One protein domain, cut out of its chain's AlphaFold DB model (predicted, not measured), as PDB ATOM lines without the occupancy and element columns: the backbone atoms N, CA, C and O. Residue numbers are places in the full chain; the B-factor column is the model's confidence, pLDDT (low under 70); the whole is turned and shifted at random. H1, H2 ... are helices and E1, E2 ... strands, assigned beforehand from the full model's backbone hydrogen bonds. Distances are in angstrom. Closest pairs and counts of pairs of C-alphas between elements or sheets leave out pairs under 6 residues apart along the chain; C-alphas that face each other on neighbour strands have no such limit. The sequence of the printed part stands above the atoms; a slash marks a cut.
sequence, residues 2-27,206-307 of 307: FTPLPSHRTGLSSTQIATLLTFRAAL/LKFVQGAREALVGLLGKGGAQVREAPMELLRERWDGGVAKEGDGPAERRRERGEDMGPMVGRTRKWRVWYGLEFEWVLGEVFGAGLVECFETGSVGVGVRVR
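Overview. This is residues 2 to 27 and 206 to 307 of the 307 residues of an uncharacterized protein of Eremomyces bilateralis CBS 781.70 (UniProt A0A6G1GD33). A small sheet of three strands, with H6 standing up over E2, H3 on the same face but beside the strands, and the end of H2 grazing the sheet, makes a packed body on one side of a flat, spread-out domain. From that body the chain leads away through H3 to H4, which lies far out at one corner, and comes back through H5 to H6; H1 lies at another corner, with H5 nearby, and residues 253 to 258 stick out. The printed part has 128 residues, with six named helices and three named strands in the order H1 H2 E1 H3 H4 H5 H6 E2 E3. The sheet runs E1 E3 E2, antiparallel, and the class is mostly helix. The whole is compact, with a radius of gyration of the C-alphas of 16.0 A, and spans 41 by 40 by 22 A.

Along the chain. Start at the sheet: E2 is residues 292 to 296, 13.7 A long, E3 is residues 302 to 306, 13.8 A, ending at C-alpha 306 at (150.598, 152.648, 105.398), and E1 is residues 229 to 231, 7.2 A. Find C-alpha 206 at (154.416, 143.043, 86.751); from there H2 runs to residue 220, 21.9 A. H3 is residues 232 to 240, 12.2 A, and H6 residues 279 to 288, 14.1 A. H5 is residues 269 to 272, 5.1 A, and H4 is residues 249 to 256, 10.4 A. H1, residues 14 to 25, is 16.4 A long and begins at C-alpha 14 at (147.724, 117.773, 91.015).

Arrangement. Look first at the hairpin E2 and E3, antiparallel at 150 degrees, where N 303 and O 295 are 2.8 A apart. On the other side of E3, E1 is antiparallel at 159 degrees, with N 304 and O 230 2.9 A apart. H3 is on the sheet at a height over the sheet of 9.4 A, over none of the strands. On the same face, H6 is over E2 and stands up from the sheet at 47 degrees. H2 only grazes the sheet with residues 216 to 220. H2 and H6 touch, about perpendicular at 86 degrees, closest at the C-alphas of Arg 213 and Val 286, 5.8 A. H3 touches H5, closest at the C-alphas of Asp 240 and Lys 270, 5.8 A. H1 and H5 are close but not clearly touching, with the C-alphas of Gln 16 and Arg 272 8.0 A apart, and H4 is apart from each other named element. Every O i to N i+4 pair is within hydrogen-bond range in H1, H3, H4 and H6; in H2 10 of 11 are, and H5 is too short for such a pair.

Size, cuts and confidence. The two farthest C-alphas, those of Arg 257 and Gly 290, are 45.3 A apart. Residues 28 to 205 are not printed, and C-alphas 27 and 206 are 9.8 A apart across this cut. The link from H4 to H5 is long. Look for pLDDT under 70 at residues 7 to 10, 222 to 227 and 243 to 262.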
ATOM      1  N   PHE A   2     159.177 132.415  96.650       94.00
ATOM      2  CA  PHE A   2     158.046 131.509  96.842       94.00
ATOM      3  C   PHE A   2     158.315 130.486  97.932       94.00
ATOM      4  O   PHE A   2     159.371 129.863  97.944       94.00
ATOM      5  N   THR A   3     157.297 130.230  98.749       91.75
ATOM      6  CA  THR A   3     157.309 129.148  99.724       91.75
ATOM      7  C   THR A   3     157.414 127.798  98.990       91.75
ATOM      8  O   THR A   3     156.699 127.588  97.987       91.75
ATOM      9  N   PRO A   4     158.276 126.872  99.463       90.69
ATOM     10  CA  PRO A   4     158.329 125.496  98.975       90.69
ATOM     11  C   PRO A   4     156.959 124.823  99.028       90.69
ATOM     12  O   PRO A   4     156.136 125.151  99.882       90.69
ATOM     13  N   LEU A   5     156.697 123.894  98.104       86.75
ATOM     14  CA  LEU A   5     155.440 123.148  98.121       86.75
ATOM     15  C   LEU A   5     155.295 122.404  99.463       86.75
ATOM     16  O   LEU A   5     156.264 121.785  99.902       86.75
ATOM     17  N   PRO A   6     154.115 122.438 100.109       79.75
ATOM     18  CA  PRO A   6     153.910 121.704 101.349       79.75
ATOM     19  C   PRO A   6     154.036 120.197 101.088       79.75
ATOM     20  O   PRO A   6     153.469 119.688 100.121       79.75
ATOM     21  N   SER A   7     154.768 119.486 101.944       69.75
ATOM     22  CA  SER A   7     155.008 118.039 101.833       69.75
ATOM     23  C   SER A   7     153.782 117.202 102.215       69.75
ATOM     24  O   SER A   7     153.552 116.139 101.639       69.75
ATOM     25  N   HIS A   8     152.950 117.695 103.135       57.28
ATOM     26  CA  HIS A   8     151.760 117.003 103.627       57.28
ATOM     27  C   HIS A   8     150.536 117.930 103.678       57.28
ATOM     28  O   HIS A   8     150.654 119.141 103.845       57.28
ATOM     29  N   ARG A   9     149.332 117.348 103.543       55.78
ATOM     30  CA  ARG A   9     148.027 118.017 103.765       55.78
ATOM     31  C   ARG A   9     147.837 119.326 102.983       55.78
ATOM     32  O   ARG A   9     147.334 120.322 103.494       55.78
ATOM     33  N   THR A  10     148.204 119.309 101.708       63.16
ATOM     34  CA  THR A  10     148.220 120.513 100.872       63.16
ATOM     35  C   THR A  10     146.824 121.018 100.530       63.16
ATOM     36  O   THR A  10     146.662 122.207 100.286       63.16
ATOM     37  N   GLY A  11     145.811 120.145 100.444       73.38
ATOM     38  CA  GLY A  11     144.531 120.499  99.816       73.38
ATOM     39  C   GLY A  11     144.697 121.038  98.384       73.38
ATOM     40  O   GLY A  11     143.778 121.670  97.867       73.38
ATOM     41  N   LEU A  12     145.877 120.827  97.781       82.00
ATOM     42  CA  LEU A  12     146.236 121.226  96.427       82.00
ATOM     43  C   LEU A  12     146.015 120.024  95.514       82.00
ATOM     44  O   LEU A  12     146.588 118.959  95.742       82.00
ATOM     45  N   SER A  13     145.206 120.191  94.471       86.81
ATOM     46  CA  SER A  13     145.087 119.171  93.430       86.81
ATOM     47  C   SER A  13     146.377 119.081  92.611       86.81
ATOM     48  O   SER A  13     147.123 120.054  92.487       86.81
ATOM     49  N   SER A  14     146.616 117.936  91.969       87.75
ATOM     50  CA  SER A  14     147.724 117.773  91.015       87.75
ATOM     51  C   SER A  14     147.697 118.837  89.913       87.75
ATOM     52  O   SER A  14     148.732 119.397  89.562       87.75
ATOM     53  N   THR A  15     146.503 119.194  89.430       90.00
ATOM     54  CA  THR A  15     146.304 120.269  88.448       90.00
ATOM     55  C   THR A  15     146.699 121.642  88.989       90.00
ATOM     56  O   THR A  15     147.303 122.431  88.264       90.00
ATOM     57  N   GLN A  16     146.421 121.936  90.263       88.00
ATOM     58  CA  GLN A  16     146.844 123.183  90.904       88.00
ATOM     59  C   GLN A  16     148.359 123.229  91.091       88.00
ATOM     60  O   GLN A  16     148.961 124.267  90.836       88.00
ATOM     61  N   ILE A  17     148.975 122.109  91.482       90.94
ATOM     62  CA  ILE A  17     150.431 121.998  91.624       90.94
ATOM     63  C   ILE A  17     151.112 122.229  90.273       90.94
ATOM     64  O   ILE A  17     151.998 123.074  90.188       90.94
ATOM     65  N   ALA A  18     150.660 121.553  89.212       92.00
ATOM     66  CA  ALA A  18     151.181 121.751  87.861       92.00
ATOM     67  C   ALA A  18     151.033 123.212  87.412       92.00
ATOM     68  O   ALA A  18     152.011 123.834  87.014       92.00
ATOM     69  N   THR A  19     149.839 123.796  87.570       92.19
ATOM     70  CA  THR A  19     149.591 125.210  87.231       92.19
ATOM     71  C   THR A  19     150.542 126.151  87.973       92.19
ATOM     72  O   THR A  19     151.082 127.084  87.382       92.19
ATOM     73  N   LEU A  20     150.763 125.904  89.265       93.19
ATOM     74  CA  LEU A  20     151.642 126.709  90.102       93.19
ATOM     75  C   LEU A  20     153.107 126.581  89.682       93.19
ATOM     76  O   LEU A  20     153.785 127.600  89.571       93.19
ATOM     77  N   LEU A  21     153.596 125.366  89.432       93.19
ATOM     78  CA  LEU A  21     154.977 125.138  89.004       93.19
ATOM     79  C   LEU A  21     155.237 125.747  87.626       93.19
ATOM     80  O   LEU A  21     156.229 126.454  87.460       93.19
ATOM     81  N   THR A  22     154.311 125.569  86.681       94.19
ATOM     82  CA  THR A  22     154.385 126.196  85.356       94.19
ATOM     83  C   THR A  22     154.386 127.716  85.463       94.19
ATOM     84  O   THR A  22     155.200 128.368  84.817       94.19
ATOM     85  N   PHE A  23     153.522 128.301  86.303       93.81
ATOM     86  CA  PHE A  23     153.511 129.749  86.505       93.81
ATOM     87  C   PHE A  23     154.840 130.250  87.077       93.81
ATOM     88  O   PHE A  23     155.400 131.201  86.542       93.81
ATOM     89  N   ARG A  24     155.362 129.605  88.131       93.88
ATOM     90  CA  ARG A  24     156.636 129.988  88.760       93.88
ATOM     91  C   ARG A  24     157.809 129.886  87.782       93.88
ATOM     92  O   ARG A  24     158.623 130.800  87.746       93.88
ATOM     93  N   ALA A  25     157.871 128.816  86.989       91.81
ATOM     94  CA  ALA A  25     158.911 128.616  85.981       91.81
ATOM     95  C   ALA A  25     158.815 129.620  84.821       91.81
ATOM     96  O   ALA A  25     159.826 129.981  84.233       91.81
ATOM     97  N   ALA A  26     157.609 130.099  84.505       91.69
ATOM     98  CA  ALA A  26     157.384 131.073  83.444       91.69
ATOM     99  C   ALA A  26     157.732 132.520  83.840       91.69
ATOM    100  O   ALA A  26     157.686 133.404  82.980       91.69
ATOM    101  N   LEU A  27     158.034 132.803  85.114       91.75
ATOM    102  CA  LEU A  27     158.394 134.155  85.535       91.75
ATOM    103  C   LEU A  27     159.795 134.529  85.029       91.75
ATOM    104  O   LEU A  27     160.721 133.732  85.155       91.75
ATOM    105  N   LEU A 206     154.750 141.720  86.221       86.81
ATOM    106  CA  LEU A 206     154.416 143.043  86.751       86.81
ATOM    107  C   LEU A 206     152.999 143.125  87.312       86.81
ATOM    108  O   LEU A 206     152.788 143.727  88.359       86.81
ATOM    109  N   LYS A 207     152.026 142.509  86.627       86.75
ATOM    110  CA  LYS A 207     150.647 142.409  87.134       86.75
ATOM    111  C   LYS A 207     150.604 141.617  88.434       86.75
ATOM    112  O   LYS A 207     149.889 141.997  89.354       86.75
ATOM    113  N   PHE A 208     151.370 140.532  88.491       90.94
ATOM    114  CA  PHE A 208     151.457 139.676  89.660       90.94
ATOM    115  C   PHE A 208     152.014 140.429  90.876       90.94
ATOM    116  O   PHE A 208     151.356 140.475  91.915       90.94
ATOM    117  N   VAL A 209     153.161 141.100  90.728       90.81
ATOM    118  CA  VAL A 209     153.781 141.892  91.802       90.81
ATOM    119  C   VAL A 209     152.888 143.060  92.217       90.81
ATOM    120  O   VAL A 209     152.672 143.268  93.409       90.81
ATOM    121  N   GLN A 210     152.316 143.796  91.259       89.12
ATOM    122  CA  GLN A 210     151.402 144.898  91.565       89.12
ATOM    123  C   GLN A 210     150.181 144.415  92.359       89.12
ATOM    124  O   GLN A 210     149.854 144.995  93.394       89.12
ATOM    125  N   GLY A 211     149.545 143.324  91.922       91.19
ATOM    126  CA  GLY A 211     148.412 142.739  92.634       91.19
ATOM    127  C   GLY A 211     148.782 142.296  94.050       91.19
ATOM    128  O   GLY A 211     148.004 142.510  94.978       91.19
ATOM    129  N   ALA A 212     149.976 141.727  94.238       92.88
ATOM    130  CA  ALA A 212     150.451 141.310  95.553       92.88
ATOM    131  C   ALA A 212     150.659 142.512  96.491       92.88
ATOM    132  O   ALA A 212     150.208 142.477  97.637       92.88
ATOM    133  N   ARG A 213     151.262 143.601  95.989       91.31
ATOM    134  CA  ARG A 213     151.429 144.863  96.734       91.31
ATOM    135  C   ARG A 213     150.080 145.437  97.168       91.31
ATOM    136  O   ARG A 213     149.887 145.745  98.342       91.31
ATOM    137  N   GLU A 214     149.132 145.543  96.236       90.88
ATOM    138  CA  GLU A 214     147.776 146.039  96.508       90.88
ATOM    139  C   GLU A 214     147.043 145.160  97.529       90.88
ATOM    140  O   GLU A 214     146.369 145.672  98.424       90.88
ATOM    141  N   ALA A 215     147.205 143.839  97.438       92.06
ATOM    142  CA  ALA A 215     146.605 142.904  98.377       92.06
ATOM    143  C   ALA A 215     147.163 143.064  99.794       92.06
ATOM    144  O   ALA A 215     146.372 143.076 100.738       92.06
ATOM    145  N   LEU A 216     148.483 143.217  99.946       92.44
ATOM    146  CA  LEU A 216     149.119 143.405 101.250       92.44
ATOM    147  C   LEU A 216     148.727 144.750 101.876       92.44
ATOM    148  O   LEU A 216     148.275 144.782 103.019       92.44
ATOM    149  N   VAL A 217     148.800 145.849 101.118       91.00
ATOM    150  CA  VAL A 217     148.336 147.171 101.585       91.00
ATOM    151  C   VAL A 217     146.845 147.128 101.940       91.00
ATOM    152  O   VAL A 217     146.409 147.714 102.930       91.00
ATOM    153  N   GLY A 218     146.050 146.365 101.188       89.19
ATOM    154  CA  GLY A 218     144.641 146.128 101.485       89.19
ATOM    155  C   GLY A 218     144.381 145.376 102.797       89.19
ATOM    156  O   GLY A 218     143.290 145.513 103.348       89.19
ATOM    157  N   LEU A 219     145.339 144.603 103.328       89.56
ATOM    158  CA  LEU A 219     145.203 143.951 104.641       89.56
ATOM    159  C   LEU A 219     145.320 144.946 105.803       89.56
ATOM    160  O   LEU A 219     144.644 144.753 106.813       89.56
ATOM    161  N   LEU A 220     146.109 146.013 105.641       86.00
ATOM    162  CA  LEU A 220     146.265 147.092 106.627       86.00
ATOM    163  C   LEU A 220     145.011 147.971 106.747       86.00
ATOM    164  O   LEU A 220     144.750 148.546 107.796       86.00
ATOM    165  N   GLY A 221     144.201 148.059 105.687       73.25
ATOM    166  CA  GLY A 221     142.917 148.775 105.711       73.25
ATOM    167  C   GLY A 221     141.751 147.974 106.305       73.25
ATOM    168  O   GLY A 221     140.669 148.522 106.511       73.25
ATOM    169  N   LYS A 222     141.933 146.672 106.563       65.25
ATOM    170  CA  LYS A 222     140.889 145.784 107.093       65.25
ATOM    171  C   LYS A 222     140.992 145.713 108.614       65.25
ATOM    172  O   LYS A 222     141.768 144.929 109.162       65.25
ATOM    173  N   GLY A 223     140.192 146.533 109.282       54.34
ATOM    174  CA  GLY A 223     140.120 146.551 110.745       54.34
ATOM    175  C   GLY A 223     139.306 147.688 111.354       54.34
ATOM    176  O   GLY A 223     139.201 147.737 112.570       54.34
ATOM    177  N   GLY A 224     138.752 148.611 110.557       50.03
ATOM    178  CA  GLY A 224     137.952 149.735 111.069       50.03
ATOM    179  C   GLY A 224     138.747 150.773 111.873       50.03
ATOM    180  O   GLY A 224     138.217 151.837 112.171       50.03
ATOM    181  N   ALA A 225     140.015 150.497 112.183       56.25
ATOM    182  CA  ALA A 225     140.915 151.440 112.811       56.25
ATOM    183  C   ALA A 225     141.153 152.628 111.873       56.25
ATOM    184  O   ALA A 225     141.489 152.473 110.696       56.25
ATOM    185  N   GLN A 226     140.993 153.831 112.420       61.44
ATOM    186  CA  GLN A 226     141.347 155.086 111.758       61.44
ATOM    187  C   GLN A 226     142.835 155.109 111.360       61.44
ATOM    188  O   GLN A 226     143.216 155.784 110.403       61.44
ATOM    189  N   VAL A 227     143.656 154.315 112.054       65.81
ATOM    190  CA  VAL A 227     145.078 154.110 111.786       65.81
ATOM    191  C   VAL A 227     145.259 152.808 111.000       65.81
ATOM    192  O   VAL A 227     144.898 151.728 111.462       65.81
ATOM    193  N   ARG A 228     145.791 152.908 109.775       87.50
ATOM    194  CA  ARG A 228     146.047 151.769 108.873       87.50
ATOM    195  C   ARG A 228     147.345 151.061 109.251       87.50
ATOM    196  O   ARG A 228     148.311 151.081 108.486       87.50
ATOM    197  N   GLU A 229     147.355 150.477 110.440       89.00
ATOM    198  CA  GLU A 229     148.501 149.789 111.027       89.00
ATOM    199  C   GLU A 229     148.126 148.410 111.574       89.00
ATOM    200  O   GLU A 229     146.980 148.156 111.948       89.00
ATOM    201  N   ALA A 230     149.093 147.497 111.599       89.94
ATOM    202  CA  ALA A 230     148.940 146.190 112.223       89.94
ATOM    203  C   ALA A 230     150.303 145.615 112.649       89.94
ATOM    204  O   ALA A 230     151.314 145.901 112.000       89.94
ATOM    205  N   PRO A 231     150.345 144.756 113.687       91.50
ATOM    206  CA  PRO A 231     151.528 143.957 113.990       91.50
ATOM    207  C   PRO A 231     151.923 143.083 112.794       91.50
ATOM    208  O   PRO A 231     151.061 142.497 112.130       91.50
ATOM    209  N   MET A 232     153.225 142.956 112.537       92.50
ATOM    210  CA  MET A 232     153.757 142.187 111.409       92.50
ATOM    211  C   MET A 232     153.294 140.724 111.435       92.50
ATOM    212  O   MET A 232     152.886 140.194 110.402       92.50
ATOM    213  N   GLU A 233     153.285 140.089 112.608       90.06
ATOM    214  CA  GLU A 233     152.841 138.697 112.757       90.06
ATOM    215  C   GLU A 233     151.356 138.515 112.417       90.06
ATOM    216  O   GLU A 233     150.983 137.545 111.759       90.06
ATOM    217  N   LEU A 234     150.510 139.495 112.754       88.94
ATOM    218  CA  LEU A 234     149.097 139.474 112.376       88.94
ATOM    219  C   LEU A 234     148.920 139.604 110.855       88.94
ATOM    220  O   LEU A 234     148.049 138.965 110.264       88.94
ATOM    221  N   LEU A 235     149.734 140.433 110.195       91.12
ATOM    222  CA  LEU A 235     149.708 140.556 108.733       91.12
ATOM    223  C   LEU A 235     150.187 139.283 108.046       91.12
ATOM    224  O   LEU A 235     149.568 138.862 107.068       91.12
ATOM    225  N   ARG A 236     151.244 138.663 108.574       92.38
ATOM    226  CA  ARG A 236     151.755 137.371 108.118       92.38
ATOM    227  C   ARG A 236     150.673 136.298 108.207       92.38
ATOM    228  O   ARG A 236     150.384 135.647 107.208       92.38
ATOM    229  N   GLU A 237     150.007 136.178 109.353       89.31
ATOM    230  CA  GLU A 237     148.914 135.222 109.552       89.31
ATOM    231  C   GLU A 237     147.760 135.454 108.559       89.31
ATOM    232  O   GLU A 237     147.285 134.521 107.903       89.31
ATOM    233  N   ARG A 238     147.343 136.716 108.374       89.75
ATOM    234  CA  ARG A 238     146.305 137.095 107.398       89.75
ATOM    235  C   ARG A 238     146.719 136.802 105.955       89.75
ATOM    236  O   ARG A 238     145.865 136.444 105.143       89.75
ATOM    237  N   TRP A 239     148.000 136.973 105.626       91.88
ATOM    238  CA  TRP A 239     148.553 136.677 104.305       91.88
ATOM    239  C   TRP A 239     148.572 135.173 104.027       91.88
ATOM    240  O   TRP A 239     148.110 134.733 102.971       91.88
ATOM    241  N   ASP A 240     149.032 134.387 104.999       88.94
ATOM    242  CA  ASP A 240     149.064 132.925 104.931       88.94
ATOM    243  C   ASP A 240     147.659 132.307 104.968       88.94
ATOM    244  O   ASP A 240     147.464 131.184 104.506       88.94
ATOM    245  N   GLY A 241     146.658 133.070 105.414       83.44
ATOM    246  CA  GLY A 241     145.250 132.691 105.396       83.44
ATOM    247  C   GLY A 241     144.776 132.007 106.675       83.44
ATOM    248  O   GLY A 241     143.771 131.306 106.614       83.44
ATOM    249  N   GLY A 242     145.473 132.200 107.801       71.31
ATOM    250  CA  GLY A 242     145.092 131.637 109.103       71.31
ATOM    251  C   GLY A 242     145.144 130.108 109.150       71.31
ATOM    252  O   GLY A 242     144.329 129.482 109.823       71.31
ATOM    253  N   VAL A 243     146.049 129.495 108.382       61.25
ATOM    254  CA  VAL A 243     146.230 128.039 108.396       61.25
ATOM    255  C   VAL A 243     146.953 127.637 109.676       61.25
ATOM    256  O   VAL A 243     147.985 128.222 110.006       61.25
ATOM    257  N   ALA A 244     146.438 126.621 110.370       58.75
ATOM    258  CA  ALA A 244     147.103 126.036 111.529       58.75
ATOM    259  C   ALA A 244     148.528 125.581 111.174       58.75
ATOM    260  O   ALA A 244     148.733 124.881 110.176       58.75
ATOM    261  N   LYS A 245     149.511 125.974 111.991       60.19
ATOM    262  CA  LYS A 245     150.899 125.528 111.829       60.19
ATOM    263  C   LYS A 245     151.017 124.051 112.223       60.19
ATOM    264  O   LYS A 245     150.303 123.563 113.097       60.19
ATOM    265  N   GLU A 246     151.912 123.328 111.561       51.25
ATOM    266  CA  GLU A 246     152.242 121.950 111.935       51.25
ATOM    267  C   GLU A 246     152.937 121.948 113.308       51.25
ATOM    268  O   GLU A 246     153.833 122.762 113.538       51.25
ATOM    269  N   GLY A 247     152.481 121.102 114.240       53.28
ATOM    270  CA  GLY A 247     152.940 121.106 115.635       53.28
ATOM    271  C   GLY A 247     152.274 122.154 116.538       53.28
ATOM    272  O   GLY A 247     152.672 122.315 117.693       53.28
ATOM    273  N   ASP A 248     151.255 122.871 116.052       58.72
ATOM    274  CA  ASP A 248     150.476 123.789 116.882       58.72
ATOM    275  C   ASP A 248     149.510 122.980 117.764       58.72
ATOM    276  O   ASP A 248     148.380 122.660 117.385       58.72
ATOM    277  N   GLY A 249     149.980 122.604 118.957       55.47
ATOM    278  CA  GLY A 249     149.253 121.755 119.906       55.47
ATOM    279  C   GLY A 249     147.793 122.170 120.177       55.47
ATOM    280  O   GLY A 249     146.949 121.290 120.341       55.47
ATOM    281  N   PRO A 250     147.427 123.468 120.220       59.47
ATOM    282  CA  PRO A 250     146.032 123.904 120.272       59.47
ATOM    283  C   PRO A 250     145.210 123.505 119.040       59.47
ATOM    284  O   PRO A 250     144.065 123.089 119.207       59.47
ATOM    285  N   ALA A 251     145.762 123.604 117.830       57.53
ATOM    286  CA  ALA A 251     145.087 123.203 116.596       57.53
ATOM    287  C   ALA A 251     144.973 121.675 116.481       57.53
ATOM    288  O   ALA A 251     143.935 121.160 116.074       57.53
ATOM    289  N   GLU A 252     145.986 120.932 116.927       56.88
ATOM    290  CA  GLU A 252     145.923 119.467 117.027       56.88
ATOM    291  C   GLU A 252     144.878 119.008 118.051       56.88
ATOM    292  O   GLU A 252     144.072 118.128 117.764       56.88
ATOM    293  N   ARG A 253     144.782 119.688 119.198       58.41
ATOM    294  CA  ARG A 253     143.723 119.443 120.187       58.41
ATOM    295  C   ARG A 253     142.325 119.798 119.666       58.41
ATOM    296  O   ARG A 253     141.360 119.137 120.034       58.41
ATOM    297  N   ARG A 254     142.186 120.828 118.819       63.75
ATOM    298  CA  ARG A 254     140.920 121.147 118.118       63.75
ATOM    299  C   ARG A 254     140.552 120.051 117.112       63.75
ATOM    300  O   ARG A 254     139.393 119.653 117.040       63.75
ATOM    301  N   ARG A 255     141.546 119.489 116.415       60.44
ATOM    302  CA  ARG A 255     141.386 118.350 115.498       60.44
ATOM    303  C   ARG A 255     140.855 117.107 116.201       60.44
ATOM    304  O   ARG A 255     139.940 116.470 115.691       60.44
ATOM    305  N   GLU A 256     141.427 116.765 117.352       60.28
ATOM    306  CA  GLU A 256     140.991 115.620 118.166       60.28
ATOM    307  C   GLU A 256     139.548 115.783 118.661       60.28
ATOM    308  O   GLU A 256     138.844 114.794 118.847       60.28
ATOM    309  N   ARG A 257     139.084 117.031 118.795       68.44
ATOM    310  CA  ARG A 257     137.702 117.385 119.145       68.44
ATOM    311  C   ARG A 257     136.761 117.543 117.946       68.44
ATOM    312  O   ARG A 257     135.587 117.835 118.148       68.44
ATOM    313  N   GLY A 258     137.242 117.359 116.714       58.75
ATOM    314  CA  GLY A 258     136.435 117.536 115.500       58.75
ATOM    315  C   GLY A 258     136.040 118.990 115.202       58.75
ATOM    316  O   GLY A 258     135.092 119.218 114.456       58.75
ATOM    317  N   GLU A 259     136.741 119.968 115.782       65.50
ATOM    318  CA  GLU A 259     136.494 121.401 115.577       65.50
ATOM    319  C   GLU A 259     137.112 121.889 114.248       65.50
ATOM    320  O   GLU A 259     138.096 121.330 113.758       65.50
ATOM    321  N   ASP A 260     136.526 122.936 113.653       57.88
ATOM    322  CA  ASP A 260     136.899 123.433 112.321       57.88
ATOM    323  C   ASP A 260     138.369 123.910 112.291       57.88
ATOM    324  O   ASP A 260     138.776 124.813 113.027       57.88
ATOM    325  N   MET A 261     139.187 123.285 111.437       58.84
ATOM    326  CA  MET A 261     140.659 123.416 111.404       58.84
ATOM    327  C   MET A 261     141.156 124.668 110.661       58.84
ATOM    328  O   MET A 261     142.332 124.769 110.302       58.84
ATOM    329  N   GLY A 262     140.254 125.611 110.395       65.56
ATOM    330  CA  GLY A 262     140.503 126.707 109.473       65.56
ATOM    331  C   GLY A 262     140.642 126.230 108.018       65.56
ATOM    332  O   GLY A 262     140.457 125.052 107.689       65.56
ATOM    333  N   PRO A 263     140.932 127.151 107.087       70.94
ATOM    334  CA  PRO A 263     141.035 126.819 105.675       70.94
ATOM    335  C   PRO A 263     142.265 125.944 105.393       70.94
ATOM    336  O   PRO A 263     143.373 126.227 105.839       70.94
ATOM    337  N   MET A 264     142.089 124.906 104.571       74.06
ATOM    338  CA  MET A 264     143.213 124.112 104.062       74.06
ATOM    339  C   MET A 264     144.193 124.984 103.269       74.06
ATOM    340  O   MET A 264     143.771 125.873 102.524       74.06
ATOM    341  N   VAL A 265     145.485 124.650 103.346       78.44
ATOM    342  CA  VAL A 265     146.600 125.365 102.699       78.44
ATOM    343  C   VAL A 265     146.276 125.752 101.247       78.44
ATOM    344  O   VAL A 265     146.314 126.927 100.882       78.44
ATOM    345  N   GLY A 266     145.851 124.793 100.426       77.44
ATOM    346  CA  GLY A 266     145.576 124.977  98.999       77.44
ATOM    347  C   GLY A 266     144.333 125.803  98.671       77.44
ATOM    348  O   GLY A 266     144.178 126.265  97.542       77.44
ATOM    349  N   ARG A 267     143.453 126.044  99.652       82.31
ATOM    350  CA  ARG A 267     142.272 126.909  99.495       82.31
ATOM    351  C   ARG A 267     142.544 128.368  99.853       82.31
ATOM    352  O   ARG A 267     141.713 129.228  99.548       82.31
ATOM    353  N   THR A 268     143.687 128.663 100.467       87.56
ATOM    354  CA  THR A 268     144.063 130.031 100.838       87.56
ATOM    355  C   THR A 268     144.342 130.900  99.610       87.56
ATOM    356  O   THR A 268     144.670 130.423  98.518       87.56
ATOM    357  N   ARG A 269     144.256 132.225  99.791       89.00
ATOM    358  CA  ARG A 269     144.641 133.184  98.745       89.00
ATOM    359  C   ARG A 269     146.128 133.097  98.407       89.00
ATOM    360  O   ARG A 269     146.456 133.213  97.228       89.00
ATOM    361  N   LYS A 270     146.996 132.848  99.397       91.25
ATOM    362  CA  LYS A 270     148.440 132.667  99.198       91.25
ATOM    363  C   LYS A 270     148.729 131.645  98.105       91.25
ATOM    364  O   LYS A 270     149.467 131.942  97.176       91.25
ATOM    365  N   TRP A 271     148.105 130.474  98.169       90.69
ATOM    366  CA  TRP A 271     148.375 129.400  97.214       90.69
ATOM    367  C   TRP A 271     147.576 129.532  95.916       90.69
ATOM    368  O   TRP A 271     148.136 129.349  94.839       90.69
ATOM    369  N   ARG A 272     146.295 129.912  95.998       89.75
ATOM    370  CA  ARG A 272     145.407 129.972  94.824       89.75
ATOM    371  C   ARG A 272     145.645 131.182  93.922       89.75
ATOM    372  O   ARG A 272     145.455 131.083  92.718       89.75
ATOM    373  N   VAL A 273     145.968 132.332  94.511       91.44
ATOM    374  CA  VAL A 273     146.098 133.613  93.792       91.44
ATOM    375  C   VAL A 273     147.556 134.040  93.724       91.44
ATOM    376  O   VAL A 273     148.014 134.487  92.679       91.44
ATOM    377  N   TRP A 274     148.288 133.877  94.826       94.31
ATOM    378  CA  TRP A 274     149.671 134.342  94.927       94.31
ATOM    379  C   TRP A 274     150.706 133.249  94.675       94.31
ATOM    380  O   TRP A 274     151.890 133.479  94.885       94.31
ATOM    381  N   TYR A 275     150.282 132.062  94.227       93.75
ATOM    382  CA  TYR A 275     151.162 130.943  93.879       93.75
ATOM    383  C   TYR A 275     152.207 130.623  94.961       93.75
ATOM    384  O   TYR A 275     153.328 130.225  94.653       93.75
ATOM    385  N   GLY A 276     151.860 130.808  96.235       92.94
ATOM    386  CA  GLY A 276     152.743 130.601  97.381       92.94
ATOM    387  C   GLY A 276     153.771 131.711  97.612       92.94
ATOM    388  O   GLY A 276     154.828 131.419  98.157       92.94
ATOM    389  N   LEU A 277     153.513 132.949  97.181       95.31
ATOM    390  CA  LEU A 277     154.391 134.096  97.438       95.31
ATOM    391  C   LEU A 277     154.628 134.293  98.943       95.31
ATOM    392  O   LEU A 277     153.676 134.325  99.730       95.31
ATOM    393  N   GLU A 278     155.894 134.429  99.328       95.00
ATOM    394  CA  GLU A 278     156.310 134.648 100.714       95.00
ATOM    395  C   GLU A 278     155.892 136.032 101.201       95.00
ATOM    396  O   GLU A 278     155.988 137.019 100.466       95.00
ATOM    397  N   PHE A 279     155.445 136.093 102.456       94.94
ATOM    398  CA  PHE A 279     155.020 137.332 103.095       94.94
ATOM    399  C   PHE A 279     156.164 138.350 103.151       94.94
ATOM    400  O   PHE A 279     155.992 139.496 102.755       94.94
ATOM    401  N   GLU A 280     157.352 137.921 103.568       94.75
ATOM    402  CA  GLU A 280     158.553 138.751 103.663       94.75
ATOM    403  C   GLU A 280     158.942 139.330 102.312       94.75
ATOM    404  O   GLU A 280     159.354 140.485 102.220       94.75
ATOM    405  N   TRP A 281     158.766 138.542 101.248       95.12
ATOM    406  CA  TRP A 281     159.096 138.990  99.908       95.12
ATOM    407  C   TRP A 281     158.189 140.148  99.476       95.12
ATOM    408  O   TRP A 281     158.678 141.193  99.039       95.12
ATOM    409  N   VAL A 282     156.869 139.995  99.644       95.19
ATOM    410  CA  VAL A 282     155.910 141.057  99.301       95.19
ATOM    411  C   VAL A 282     156.003 142.247 100.259       95.19
ATOM    412  O   VAL A 282     155.840 143.382  99.813       95.19
ATOM    413  N   LEU A 283     156.318 142.020 101.540       95.38
ATOM    414  CA  LEU A 283     156.561 143.081 102.518       95.38
ATOM    415  C   LEU A 283     157.770 143.927 102.113       95.38
ATOM    416  O   LEU A 283     157.661 145.148 102.069       95.38
ATOM    417  N   GLY A 284     158.882 143.287 101.740       94.25
ATOM    418  CA  GLY A 284     160.048 143.981 101.202       94.25
ATOM    419  C   GLY A 284     159.691 144.807  99.966       94.25
ATOM    420  O   GLY A 284     160.075 145.966  99.856       94.25
ATOM    421  N   GLU A 285     158.865 144.269  99.069       92.75
ATOM    422  CA  GLU A 285     158.411 145.023  97.899       92.75
ATOM    423  C   GLU A 285     157.617 146.292  98.228       92.75
ATOM    424  O   GLU A 285     157.865 147.347  97.644       92.75
ATOM    425  N   VAL A 286     156.653 146.221  99.150       93.06
ATOM    426  CA  VAL A 286     155.867 147.410  99.530       93.06
ATOM    427  C   VAL A 286     156.676 148.389 100.380       93.06
ATOM    428  O   VAL A 286     156.487 149.597 100.244       93.06
ATOM    429  N   PHE A 287     157.589 147.887 101.214       93.00
ATOM    430  CA  PHE A 287     158.463 148.696 102.058       93.00
ATOM    431  C   PHE A 287     159.461 149.481 101.208       93.00
ATOM    432  O   PHE A 287     159.520 150.705 101.286       93.00
ATOM    433  N   GLY A 288     160.186 148.808 100.312       90.19
ATOM    434  CA  GLY A 288     161.162 149.468  99.447       90.19
ATOM    435  C   GLY A 288     160.537 150.320  98.338       90.19
ATOM    436  O   GLY A 288     161.193 151.213  97.798       90.19
ATOM    437  N   ALA A 289     159.253 150.108  98.028       88.94
ATOM    438  CA  ALA A 289     158.460 151.030  97.215       88.94
ATOM    439  C   ALA A 289     157.973 152.265  98.003       88.94
ATOM    440  O   ALA A 289     157.429 153.190  97.401       88.94
ATOM    441  N   GLY A 290     158.147 152.290  99.329       89.25
ATOM    442  CA  GLY A 290     157.700 153.373 100.206       89.25
ATOM    443  C   GLY A 290     156.186 153.420 100.427       89.25
ATOM    444  O   GLY A 290     155.664 154.466 100.799       89.25
ATOM    445  N   LEU A 291     155.470 152.319 100.173       89.50
ATOM    446  CA  LEU A 291     154.019 152.218 100.389       89.50
ATOM    447  C   LEU A 291     153.666 151.962 101.858       89.50
ATOM    448  O   LEU A 291     152.564 152.284 102.303       89.50
ATOM    449  N   VAL A 292     154.592 151.345 102.585       92.81
ATOM    450  CA  VAL A 292     154.477 151.067 104.015       92.81
ATOM    451  C   VAL A 292     155.789 151.396 104.706       92.81
ATOM    452  O   VAL A 292     156.844 151.455 104.075       92.81
ATOM    453  N   GLU A 293     155.720 151.549 106.015       92.75
ATOM    454  CA  GLU A 293     156.884 151.628 106.886       92.75
ATOM    455  C   GLU A 293     156.751 150.624 108.034       92.75
ATOM    456  O   GLU A 293     155.643 150.291 108.468       92.75
ATOM    457  N   CYS A 294     157.900 150.138 108.497       92.50
ATOM    458  CA  CYS A 294     158.015 149.236 109.633       92.50
ATOM    459  C   CYS A 294     158.562 150.017 110.830       92.50
ATOM    460  O   CYS A 294     159.494 150.806 110.670       92.50
ATOM    461  N   PHE A 295     158.004 149.795 112.016       92.38
ATOM    462  CA  PHE A 295     158.393 150.487 113.245       92.38
ATOM    463  C   PHE A 295     158.355 149.541 114.445       92.38
ATOM    464  O   PHE A 295     157.627 148.549 114.447       92.38
ATOM    465  N   GLU A 296     159.128 149.833 115.486       92.06
ATOM    466  CA  GLU A 296     159.068 149.071 116.734       92.06
ATOM    467  C   GLU A 296     157.880 149.527 117.584       92.06
ATOM    468  O   GLU A 296     157.698 150.716 117.838       92.06
ATOM    469  N   THR A 297     157.059 148.576 118.036       86.12
ATOM    470  CA  THR A 297     155.892 148.868 118.890       86.12
ATOM    471  C   THR A 297     156.229 148.901 120.383       86.12
ATOM    472  O   THR A 297     155.405 149.330 121.186       86.12
ATOM    473  N   GLY A 298     157.399 148.385 120.778       82.88
ATOM    474  CA  GLY A 298     157.829 148.257 122.176       82.88
ATOM    475  C   GLY A 298     157.133 147.156 122.994       82.88
ATOM    476  O   GLY A 298     157.585 146.862 124.095       82.88
ATOM    477  N   SER A 299     156.068 146.523 122.482       82.44
ATOM    478  CA  SER A 299     155.295 145.502 123.219       82.44
ATOM    479  C   SER A 299     154.992 144.236 122.415       82.44
ATOM    480  O   SER A 299     155.137 143.133 122.934       82.44
ATOM    481  N   VAL A 300     154.607 144.372 121.142       81.75
ATOM    482  CA  VAL A 300     154.158 143.263 120.273       81.75
ATOM    483  C   VAL A 300     155.105 143.005 119.095       81.75
ATOM    484  O   VAL A 300     154.750 142.320 118.137       81.75
ATOM    485  N   GLY A 301     156.320 143.555 119.157       89.81
ATOM    486  CA  GLY A 301     157.339 143.442 118.113       89.81
ATOM    487  C   GLY A 301     157.223 144.526 117.039       89.81
ATOM    488  O   GLY A 301     156.942 145.688 117.340       89.81
ATOM    489  N   VAL A 302     157.475 144.160 115.783       92.75
ATOM    490  CA  VAL A 302     157.473 145.097 114.648       92.75
ATOM    491  C   VAL A 302     156.041 145.351 114.171       92.75
ATOM    492  O   VAL A 302     155.295 144.419 113.867       92.75
ATOM    493  N   GLY A 303     155.660 146.621 114.100       92.44
ATOM    494  CA  GLY A 303     154.430 147.109 113.491       92.44
ATOM    495  C   GLY A 303     154.669 147.556 112.052       92.44
ATOM    496  O   GLY A 303     155.776 147.947 111.684       92.44
ATOM    497  N   VAL A 304     153.622 147.498 111.234       94.19
ATOM    498  CA  VAL A 304     153.630 147.983 109.849       94.19
ATOM    499  C   VAL A 304     152.470 148.959 109.674       94.19
ATOM    500  O   VAL A 304     151.344 148.626 110.046       94.19
ATOM    501  N   ARG A 305     152.717 150.140 109.093       91.88
ATOM    502  CA  ARG A 305     151.672 151.126 108.747       91.88
ATOM    503  C   ARG A 305     151.759 151.557 107.284       91.88
ATOM    504  O   ARG A 305     152.826 151.508 106.677       91.88
ATOM    505  N   VAL A 306     150.635 151.996 106.720       91.25
ATOM    506  CA  VAL A 306     150.598 152.648 105.398       91.25
ATOM    507  C   VAL A 306     151.154 154.071 105.503       91.25
ATOM    508  O   VAL A 306     150.861 154.761 106.480       91.25
ATOM    509  N   ARG A 307     151.922 154.495 104.494       81.44
ATOM    510  CA  ARG A 307     152.456 155.857 104.374       81.44
ATOM    511  C   ARG A 307     151.552 156.780 103.554       81.44
ATOM    512  O   ARG A 307     150.849 156.278 102.645       81.44
TER     513      ARG A 307